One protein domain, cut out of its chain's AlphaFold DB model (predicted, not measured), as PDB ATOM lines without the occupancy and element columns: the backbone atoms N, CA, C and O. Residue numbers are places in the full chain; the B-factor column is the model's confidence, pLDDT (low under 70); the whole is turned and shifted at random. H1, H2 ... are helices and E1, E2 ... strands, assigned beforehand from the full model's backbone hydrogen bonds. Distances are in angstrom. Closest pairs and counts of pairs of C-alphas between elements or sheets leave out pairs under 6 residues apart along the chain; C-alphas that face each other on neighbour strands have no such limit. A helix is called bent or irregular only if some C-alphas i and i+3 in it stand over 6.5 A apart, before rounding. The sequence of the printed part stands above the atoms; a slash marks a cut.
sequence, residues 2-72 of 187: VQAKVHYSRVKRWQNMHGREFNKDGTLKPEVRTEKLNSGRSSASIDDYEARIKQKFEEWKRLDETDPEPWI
ATOM      1  N   VAL A   2     -59.466  14.217 131.593       39.44
ATOM      2  CA  VAL A   2     -59.127  13.274 130.516       39.44
ATOM      3  C   VAL A   2     -57.841  12.555 130.924       39.44
ATOM      4  O   VAL A   2     -56.811  13.197 131.117       39.44
ATOM      5  N   GLN A   3     -57.901  11.238 131.128       35.25
ATOM      6  CA  GLN A   3     -56.703  10.433 131.360       35.25
ATOM      7  C   GLN A   3     -55.944  10.309 130.036       35.25
ATOM      8  O   GLN A   3     -56.357   9.566 129.146       35.25
ATOM      9  N   ALA A   4     -54.844  11.049 129.901       41.59
ATOM     10  CA  ALA A   4     -53.900  10.849 128.813       41.59
ATOM     11  C   ALA A   4     -53.241   9.472 128.986       41.59
ATOM     12  O   ALA A   4     -52.508   9.239 129.947       41.59
ATOM     13  N   LYS A   5     -53.514   8.544 128.065       48.56
ATOM     14  CA  LYS A   5     -52.669   7.362 127.886       48.56
ATOM     15  C   LYS A   5     -51.466   7.771 127.025       48.56
ATOM     16  O   LYS A   5     -51.627   8.382 125.974       48.56
ATOM     17  N   VAL A   6     -50.268   7.444 127.494       51.09
ATOM     18  CA  VAL A   6     -48.999   7.384 126.736       51.09
ATOM     19  C   VAL A   6     -49.205   6.516 125.476       51.09
ATOM     20  O   VAL A   6     -49.824   5.464 125.602       51.09
ATOM     21  N   HIS A   7     -48.727   6.778 124.254       59.09
ATOM     22  CA  HIS A   7     -48.217   7.955 123.540       59.09
ATOM     23  C   HIS A   7     -48.449   7.697 122.043       59.09
ATOM     24  O   HIS A   7     -48.390   6.552 121.582       59.09
ATOM     25  N   TYR A   8     -48.719   8.745 121.274       72.00
ATOM     26  CA  TYR A   8     -48.861   8.651 119.825       72.00
ATOM     27  C   TYR A   8     -47.495   8.303 119.211       72.00
ATOM     28  O   TYR A   8     -46.646   9.172 119.062       72.00
ATOM     29  N   SER A   9     -47.249   7.025 118.898       83.56
ATOM     30  CA  SER A   9     -45.935   6.629 118.383       83.56
ATOM     31  C   SER A   9     -45.781   7.026 116.917       83.56
ATOM     32  O   SER A   9     -46.403   6.441 116.018       83.56
ATOM     33  N   ARG A  10     -44.904   8.001 116.676       88.12
ATOM     34  CA  ARG A  10     -44.446   8.394 115.339       88.12
ATOM     35  C   ARG A  10     -43.780   7.219 114.640       88.12
ATOM     36  O   ARG A  10     -44.026   6.989 113.456       88.12
ATOM     37  N   VAL A  11     -43.016   6.417 115.383       89.94
ATOM     38  CA  VAL A  11     -42.394   5.189 114.871       89.94
ATOM     39  C   VAL A  11     -43.447   4.191 114.393       89.94
ATOM     40  O   VAL A  11     -43.303   3.614 113.318       89.94
ATOM     41  N   LYS A  12     -44.546   4.012 115.133       87.94
ATOM     42  CA  LYS A  12     -45.642   3.130 114.714       87.94
ATOM     43  C   LYS A  12     -46.285   3.614 113.412       87.94
ATOM     44  O   LYS A  12     -46.500   2.798 112.517       87.94
ATOM     45  N   ARG A  13     -46.550   4.920 113.254       87.25
ATOM     46  CA  ARG A  13     -47.043   5.478 111.974       87.25
ATOM     47  C   ARG A  13     -46.079   5.208 110.830       87.25
ATOM     48  O   ARG A  13     -46.493   4.703 109.789       87.25
ATOM     49  N   TRP A  14     -44.794   5.476 111.051       90.25
ATOM     50  CA  TRP A  14     -43.742   5.200 110.078       90.25
ATOM     51  C   TRP A  14     -43.736   3.743 109.639       90.25
ATOM     52  O   TRP A  14     -43.721   3.460 108.450       90.25
ATOM     53  N   GLN A  15     -43.789   2.814 110.594       90.12
ATOM     54  CA  GLN A  15     -43.767   1.382 110.314       90.12
ATOM     55  C   GLN A  15     -44.987   0.950 109.501       90.12
ATOM     56  O   GLN A  15     -44.859   0.093 108.632       90.12
ATOM     57  N   ASN A  16     -46.157   1.549 109.730       88.50
ATOM     58  CA  ASN A  16     -47.336   1.256 108.917       88.50
ATOM     59  C   ASN A  16     -47.221   1.817 107.493       88.50
ATOM     60  O   ASN A  16     -47.659   1.162 106.551       88.50
ATOM     61  N   MET A  17     -46.600   2.985 107.328       85.88
ATOM     62  CA  MET A  17     -46.403   3.627 106.024       85.88
ATOM     63  C   MET A  17     -45.296   2.960 105.197       85.88
ATOM     64  O   MET A  17     -45.463   2.701 104.009       85.88
ATOM     65  N   HIS A  18     -44.171   2.640 105.835       89.50
ATOM     66  CA  HIS A  18     -42.943   2.186 105.185       89.50
ATOM     67  C   HIS A  18     -42.653   0.695 105.374       89.50
ATOM     68  O   HIS A  18     -41.723   0.173 104.764       89.50
ATOM     69  N   GLY A  19     -43.448  -0.032 106.165       90.25
ATOM     70  CA  GLY A  19     -43.196  -1.435 106.514       90.25
ATOM     71  C   GLY A  19     -43.240  -2.420 105.344       90.25
ATOM     72  O   GLY A  19     -42.848  -3.577 105.503       90.25
ATOM     73  N   ARG A  20     -43.688  -1.993 104.155       92.94
ATOM     74  CA  ARG A  20     -43.509  -2.759 102.911       92.94
ATOM     75  C   ARG A  20     -42.046  -2.763 102.471       92.94
ATOM     76  O   ARG A  20     -41.518  -3.835 102.195       92.94
ATOM     77  N   GLU A  21     -41.405  -1.599 102.491       93.81
ATOM     78  CA  GLU A  21     -40.045  -1.385 101.989       93.81
ATOM     79  C   GLU A  21     -38.963  -1.595 103.053       93.81
ATOM     80  O   GLU A  21     -37.865  -2.046 102.737       93.81
ATOM     81  N   PHE A  22     -39.274  -1.304 104.316       94.81
ATOM     82  CA  PHE A  22     -38.296  -1.273 105.398       94.81
ATOM     83  C   PHE A  22     -38.611  -2.261 106.521       94.81
ATOM     84  O   PHE A  22     -39.763  -2.627 106.777       94.81
ATOM     85  N   ASN A  23     -37.560  -2.677 107.216       94.69
ATOM     86  CA  ASN A  23     -37.625  -3.442 108.449       94.69
ATOM     87  C   ASN A  23     -38.087  -2.571 109.624       94.69
ATOM     88  O   ASN A  23     -38.077  -1.341 109.578       94.69
ATOM     89  N   LYS A  24     -38.466  -3.224 110.730       92.56
ATOM     90  CA  LYS A  24     -38.919  -2.538 111.956       92.56
ATOM     91  C   LYS A  24     -37.854  -1.637 112.583       92.56
ATOM     92  O   LYS A  24     -38.214  -0.735 113.336       92.56
ATOM     93  N   ASP A  25     -36.586  -1.903 112.296       92.88
ATOM     94  CA  ASP A  25     -35.441  -1.119 112.744       92.88
ATOM     95  C   ASP A  25     -35.104   0.040 111.796       92.88
ATOM     96  O   ASP A  25     -34.121   0.729 112.030       92.88
ATOM     97  N   GLY A  26     -35.868   0.266 110.726       91.62
ATOM     98  CA  GLY A  26     -35.624   1.354 109.783       91.62
ATOM     99  C   GLY A  26     -34.641   1.038 108.652       91.62
ATOM    100  O   GLY A  26     -34.345   1.938 107.871       91.62
ATOM    101  N   THR A  27     -34.122  -0.191 108.548       95.06
ATOM    102  CA  THR A  27     -33.240  -0.612 107.438       95.06
ATOM    103  C   THR A  27     -34.034  -1.029 106.201       95.06
ATOM    104  O   THR A  27     -35.159  -1.523 106.321       95.06
ATOM    105  N   LEU A  28     -33.482  -0.817 105.001       95.75
ATOM    106  CA  LEU A  28     -34.142  -1.217 103.756       95.75
ATOM    107  C   LEU A  28     -34.135  -2.744 103.630       95.75
ATOM    108  O   LEU A  28     -33.119  -3.398 103.877       95.75
ATOM    109  N   LYS A  29     -35.255  -3.340 103.217       97.06
ATOM    110  CA  LYS A  29     -35.304  -4.789 103.019       97.06
ATOM    111  C   LYS A  29     -34.438  -5.224 101.823       97.06
ATOM    112  O   LYS A  29     -34.499  -4.577 100.770       97.06
ATOM    113  N   PRO A  30     -33.672  -6.327 101.925       95.75
ATOM    114  CA  PRO A  30     -32.809  -6.801 100.837       95.75
ATOM    115  C   PRO A  30     -33.545  -7.061  99.513       95.75
ATOM    116  O   PRO A  30     -33.021  -6.771  98.433       95.75
ATOM    117  N   GLU A  31     -34.775  -7.570  99.577       96.31
ATOM    118  CA  GLU A  31     -35.618  -7.826  98.408       96.31
ATOM    119  C   GLU A  31     -36.005  -6.530  97.680       96.31
ATOM    120  O   GLU A  31     -35.893  -6.448  96.458       96.31
ATOM    121  N   VAL A  32     -36.342  -5.478  98.430       94.88
ATOM    122  CA  VAL A  32     -36.700  -4.153  97.896       94.88
ATOM    123  C   VAL A  32     -35.475  -3.484  97.279       94.88
ATOM    124  O   VAL A  32     -35.564  -2.844  96.232       94.88
ATOM    125  N   ARG A  33     -34.301  -3.660  97.893       95.19
ATOM    126  CA  ARG A  33     -33.033  -3.201  97.320       95.19
ATOM    127  C   ARG A  33     -32.763  -3.859  95.966       95.19
ATOM    128  O   ARG A  33     -32.430  -3.164  95.008       95.19
ATOM    129  N   THR A  34     -32.956  -5.174  95.874       95.31
ATOM    130  CA  THR A  34     -32.791  -5.938  94.624       95.31
ATOM    131  C   THR A  34     -33.778  -5.476  93.549       95.31
ATOM    132  O   THR A  34     -33.387  -5.253  92.406       95.31
ATOM    133  N   GLU A  35     -35.041  -5.251  93.909       95.56
ATOM    134  CA  GLU A  35     -36.065  -4.718  93.001       95.56
ATOM    135  C   GLU A  35     -35.702  -3.321  92.466       95.56
ATOM    136  O   GLU A  35     -35.797  -3.053  91.263       95.56
ATOM    137  N   LYS A  36     -35.222  -2.424  93.336       93.06
ATOM    138  CA  LYS A  36     -34.782  -1.079  92.931       93.06
ATOM    139  C   LYS A  36     -33.563  -1.125  91.998       93.06
ATOM    140  O   LYS A  36     -33.507  -0.348  91.049       93.06
ATOM    141  N   LEU A  37     -32.623  -2.047  92.217       95.19
ATOM    142  CA  LEU A  37     -31.498  -2.267  91.297       95.19
ATOM    143  C   LEU A  37     -31.982  -2.778  89.932       95.19
ATOM    144  O   LEU A  37     -31.591  -2.241  88.897       95.19
ATOM    145  N   ASN A  38     -32.886  -3.760  89.921       95.31
ATOM    146  CA  ASN A  38     -33.438  -4.341  88.692       95.31
ATOM    147  C   ASN A  38     -34.275  -3.344  87.875       95.31
ATOM    148  O   ASN A  38     -34.326  -3.441  86.654       95.31
ATOM    149  N   SER A  39     -34.901  -2.365  88.534       93.94
ATOM    150  CA  SER A  39     -35.612  -1.255  87.877       93.94
ATOM    151  C   SER A  39     -34.687  -0.133  87.384       93.94
ATOM    152  O   SER A  39     -35.165   0.891  86.897       93.94
ATOM    153  N   GLY A  40     -33.366  -0.317  87.474       93.62
ATOM    154  CA  GLY A  40     -32.372   0.592  86.909       93.62
ATOM    155  C   GLY A  40     -31.907   1.705  87.847       93.62
ATOM    156  O   GLY A  40     -31.211   2.614  87.392       93.62
ATOM    157  N   ARG A  41     -32.244   1.670  89.147       93.12
ATOM    158  CA  ARG A  41     -31.641   2.609  90.107       93.12
ATOM    159  C   ARG A  41     -30.195   2.225  90.402       93.12
ATOM    160  O   ARG A  41     -29.866   1.053  90.558       93.12
ATOM    161  N   SER A  42     -29.333   3.231  90.532       95.38
ATOM    162  CA  SER A  42     -27.947   3.021  90.953       95.38
ATOM    163  C   SER A  42     -27.873   2.647  92.436       95.38
ATOM    164  O   SER A  42     -28.691   3.107  93.234       95.38
ATOM    165  N   SER A  43     -26.854   1.867  92.823       94.81
ATOM    166  CA  SER A  43     -26.613   1.551  94.242       94.81
ATOM    167  C   SER A  43     -26.508   2.824  95.081       94.81
ATOM    168  O   SER A  43     -27.196   2.931  96.087       94.81
ATOM    169  N   ALA A  44     -25.754   3.824  94.609       95.25
ATOM    170  CA  ALA A  44     -25.596   5.102  95.303       95.25
ATOM    171  C   ALA A  44     -26.940   5.813  95.550       95.25
ATOM    172  O   ALA A  44     -27.189   6.295  96.648       95.25
ATOM    173  N   SER A  45     -27.854   5.812  94.570       94.44
ATOM    174  CA  SER A  45     -29.189   6.396  94.761       94.44
ATOM    175  C   SER A  45     -30.022   5.640  95.799       94.44
ATOM    176  O   SER A  45     -30.864   6.254  96.459       94.44
ATOM    177  N   ILE A  46     -29.849   4.321  95.907       93.00
ATOM    178  CA  ILE A  46     -30.554   3.502  96.896       93.00
ATOM    179  C   ILE A  46     -29.970   3.745  98.291       93.00
ATOM    180  O   ILE A  46     -30.740   3.901  99.234       93.00
ATOM    181  N   ASP A  47     -28.644   3.843  98.400       94.00
ATOM    182  CA  ASP A  47     -27.933   4.140  99.648       94.00
ATOM    183  C   ASP A  47     -28.330   5.516 100.204       94.00
ATOM    184  O   ASP A  47     -28.700   5.627 101.373       94.00
ATOM    185  N   ASP A  48     -28.372   6.545  99.351       94.44
ATOM    186  CA  ASP A  48     -28.829   7.886  99.733       94.44
ATOM    187  C   ASP A  48     -30.293   7.885 100.208       94.44
ATOM    188  O   ASP A  48     -30.657   8.547 101.188       94.44
ATOM    189  N   TYR A  49     -31.160   7.132  99.520       92.19
ATOM    190  CA  TYR A  49     -32.565   6.983  99.898       92.19
ATOM    191  C   TYR A  49     -32.715   6.293 101.257       92.19
ATOM    192  O   TYR A  49     -33.432   6.804 102.123       92.19
ATOM    193  N   GLU A  50     -32.032   5.165 101.450       93.94
ATOM    194  CA  GLU A  50     -32.034   4.401 102.694       93.94
ATOM    195  C   GLU A  50     -31.531   5.254 103.861       93.94
ATOM    196  O   GLU A  50     -32.225   5.368 104.872       93.94
ATOM    197  N   ALA A  51     -30.395   5.939 103.698       93.88
ATOM    198  CA  ALA A  51     -29.815   6.798 104.724       93.88
ATOM    199  C   ALA A  51     -30.775   7.920 105.152       93.88
ATOM    200  O   ALA A  51     -31.004   8.127 106.347       93.88
ATOM    201  N   ARG A  52     -31.401   8.614 104.191       92.69
ATOM    202  CA  ARG A  52     -32.354   9.701 104.475       92.69
ATOM    203  C   ARG A  52     -33.574   9.208 105.247       92.69
ATOM    204  O   ARG A  52     -34.054   9.879 106.160       92.69
ATOM    205  N   ILE A  53     -34.119   8.062 104.850       92.19
ATOM    206  CA  ILE A  53     -35.310   7.501 105.483       92.19
ATOM    207  C   ILE A  53     -34.977   6.946 106.878       92.19
ATOM    208  O   ILE A  53     -35.715   7.218 107.828       92.19
ATOM    209  N   LYS A  54     -33.828   6.282 107.037       92.88
ATOM    210  CA  LYS A  54     -33.301   5.818 108.327       92.88
ATOM    211  C   LYS A  54     -33.063   6.974 109.299       92.88
ATOM    212  O   LYS A  54     -33.442   6.874 110.462       92.88
ATOM    213  N   GLN A  55     -32.517   8.094 108.829       93.12
ATOM    214  CA  GLN A  55     -32.335   9.289 109.657       93.12
ATOM    215  C   GLN A  55     -33.673   9.821 110.192       93.12
ATOM    216  O   GLN A  55     -33.771  10.156 111.370       93.12
ATOM    217  N   LYS A  56     -34.721   9.860 109.354       91.06
ATOM    218  CA  LYS A  56     -36.072  10.244 109.801       91.06
ATOM    219  C   LYS A  56     -36.634   9.269 110.835       91.06
ATOM    220  O   LYS A  56     -37.224   9.711 111.815       91.06
ATOM    221  N   PHE A  57     -36.443   7.966 110.627       93.88
ATOM    222  CA  PHE A  57     -36.870   6.937 111.576       93.88
ATOM    223  C   PHE A  57     -36.217   7.123 112.953       93.88
ATOM    224  O   PHE A  57     -36.922   7.130 113.961       93.88
ATOM    225  N   GLU A  58     -34.897   7.321 113.003       94.69
ATOM    226  CA  GLU A  58     -34.181   7.539 114.267       94.69
ATOM    227  C   GLU A  58     -34.609   8.838 114.953       94.69
ATOM    228  O   GLU A  58     -34.780   8.864 116.170       94.69
ATOM    229  N   GLU A  59     -34.858   9.904 114.190       92.88
ATOM    230  CA  GLU A  59     -35.382  11.149 114.752       92.88
ATOM    231  C   GLU A  59     -36.779  10.957 115.354       92.88
ATOM    232  O   GLU A  59     -37.054  11.433 116.452       92.88
ATOM    233  N   TRP A  60     -37.669  10.225 114.685       90.62
ATOM    234  CA  TRP A  60     -39.000   9.942 115.227       90.62
ATOM    235  C   TRP A  60     -38.952   9.042 116.452       90.62
ATOM    236  O   TRP A  60     -39.723   9.257 117.382       90.62
ATOM    237  N   LYS A  61     -38.025   8.082 116.482       91.56
ATOM    238  CA  LYS A  61     -37.763   7.265 117.665       91.56
ATOM    239  C   LYS A  61     -37.282   8.123 118.831       91.56
ATOM    240  O   LYS A  61     -37.838   8.025 119.918       91.56
ATOM    241  N   ARG A  62     -36.319   9.017 118.589       93.12
ATOM    242  CA  ARG A  62     -35.848   9.983 119.586       93.12
ATOM    243  C   ARG A  62     -36.999  10.843 120.103       93.12
ATOM    244  O   ARG A  62     -37.133  10.995 121.307       93.12
ATOM    245  N   LEU A  63     -37.849  11.372 119.222       90.19
ATOM    246  CA  LEU A  63     -39.007  12.179 119.618       90.19
ATOM    247  C   LEU A  63     -40.038  11.369 120.412       90.19
ATOM    248  O   LEU A  63     -40.560  11.880 121.393       90.19
ATOM    249  N   ASP A  64     -40.303  10.116 120.049       89.06
ATOM    250  CA  ASP A  64     -41.166   9.226 120.837       89.06
ATOM    251  C   ASP A  64     -40.604   8.963 122.252       89.06
ATOM    252  O   ASP A  64     -41.372   8.642 123.155       89.06
ATOM    253  N   GLU A  65     -39.294   9.111 122.466       88.00
ATOM    254  CA  GLU A  65     -38.641   8.958 123.773       88.00
ATOM    255  C   GLU A  65     -38.523  10.287 124.543       88.00
ATOM    256  O   GLU A  65     -38.701  10.313 125.760       88.00
ATOM    257  N   THR A  66     -38.219  11.397 123.859       90.94
ATOM    258  CA  THR A  66     -37.890  12.689 124.493       90.94
ATOM    259  C   THR A  66     -39.030  13.701 124.506       90.94
ATOM    260  O   THR A  66     -39.082  14.536 125.402       90.94
ATOM    261  N   ASP A  67     -39.902  13.670 123.497       87.56
ATOM    262  CA  ASP A  67     -41.043  14.585 123.345       87.56
ATOM    263  C   ASP A  67     -42.261  13.834 122.782       87.56
ATOM    264  O   ASP A  67     -42.644  13.948 121.600       87.56
ATOM    265  N   PRO A  68     -42.824  12.947 123.605       84.38
ATOM    266  CA  PRO A  68     -43.791  12.003 123.112       84.38
ATOM    267  C   PRO A  68     -45.159  12.668 122.901       84.38
ATOM    268  O   PRO A  68     -45.692  13.358 123.771       84.38
ATOM    269  N   GLU A  69     -45.759  12.449 121.729       82.06
ATOM    270  CA  GLU A  69     -47.018  13.106 121.367       82.06
ATOM    271  C   GLU A  69     -48.173  12.651 122.294       82.06
ATOM    272  O   GLU A  69     -48.306  11.451 122.599       82.06
ATOM    273  N   PRO A  70     -49.031  13.582 122.753       80.38
ATOM    274  CA  PRO A  70     -50.175  13.251 123.592       80.38
ATOM    275  C   PRO A  70     -51.255  12.514 122.790       80.38
ATOM    276  O   PRO A  70     -51.536  12.852 121.642       80.38
ATOM    277  N   TRP A  71     -51.915  11.536 123.418       82.69
ATOM    278  CA  TRP A  71     -53.102  10.887 122.859       82.69
ATOM    279  C   TRP A  71     -54.357  11.345 123.609       82.69
ATOM    280  O   TRP A  71     -54.655  10.871 124.708       82.69
ATOM    281  N   ILE A  72     -55.097  12.285 123.017       84.62
ATOM    282  CA  ILE A  72     -56.393  12.736 123.536       84.62
ATOM    283  C   ILE A  72     -57.485  11.848 122.939       84.62
ATOM    284  O   ILE A  72     -57.624  11.768 121.719       84.62
TER     285      ILE A  72
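This is residues 2 to 72 of the 187 residues of an uncharacterized protein of Merismopedia glauca CCAP 1448/3 (UniProt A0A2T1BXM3). The domain is a long, narrow loop of chain folded back on itself: one limb is made of the short helices H1 and H2, one after the other with a long link between them, and the other limb is the single long helix H3, which runs back beside them. At one end the short strands E1 and E2 pair, near the first and last printed residues, and the tight link from H2 to H3, which holds Gly 40, makes the turn at the opposite end of the rod. The printed part has 71 residues, with three named helices and two named strands in the order E1, H1, H2, H3, E2; the two-strand sheet has the order E1 - E2 and is antiparallel, and the class is mostly helix. The whole is loose, with a radius of gyration of the C-alphas of 15.1 A, and a rod in outline, spanning 53 by 18 by 14 A.

E1, residues 5 to 8, and E2, residues 69 to 71, are antiparallel neighbours, with 127 degrees between their directions. The C-alphas of Tyr 8 and Glu 69 face each other at 5.1 A, and those of His 7 and Pro 70 at 5.6 A; N of Tyr 8 and O of Glu 69 are within hydrogen-bond range at 3.0 A. H1, residues 10 to 18, follows E1 and touches H3, residues 43 to 66; H3 touches H1 with residues 57 to 64 alone. Their closest C-alphas are those of Arg 10 and Trp 60, 5.7 A apart, and the two helices run opposite ways at a shallow tilt of 29 degrees. H1 and E2 are only just apart, with their closest C-alphas at 8.1 A. H2, residues 30 to 38, is apart from H1, from E1 and from E2. H2 and H3 form a helical hairpin, but they only just touch, with 3 pairs of C-alphas within 8 A. The closest are those of Leu 37 and Ser 43, 6.9 A apart, and H3 touches H2 with residues 43 to 46 alone. They run opposite ways at a steep tilt of 36 degrees, only just past shallow. In H1, H2 and H3 every O i to N i+4 pair is within hydrogen-bond range.

E1, residues 5 to 8, begins with C-alpha 5 at (-52.669, 7.362, 127.886) and measures 9.0 A from first to last C-alpha. H1, residues 10 to 18, measures 12.0 A, and H2, residues 30 to 38, measures 12.4 A. H3, residues 43 to 66, is the longest helix at 34.2 A, from C-alpha 43 at (-26.613, 1.551, 94.242) to C-alpha 66 at (-37.890, 12.689, 124.493). E2, residues 69 to 71, measures 6.6 A and ends with C-alpha 71 at (-53.102, 10.887, 122.859). None of the three helices is bent or irregular.

The two C-alphas farthest apart are those of Val 2 and Gly 40, at 52.7 A, while the first and last printed C-alphas, those of Val 2 and Ile 72, are 7.5 A apart. The printed part runs from residue 2 to residue 72 and has no cut. The link from H1 to H2, with 11 residues, is long; the links from E1 to H1, from H2 to H3 and from H3 to E2 are tight. The mean pLDDT of the printed part is 87.6, and residues 2 to 7 are under 70; E1 has a mean of 58, and H2 has a mean of 95.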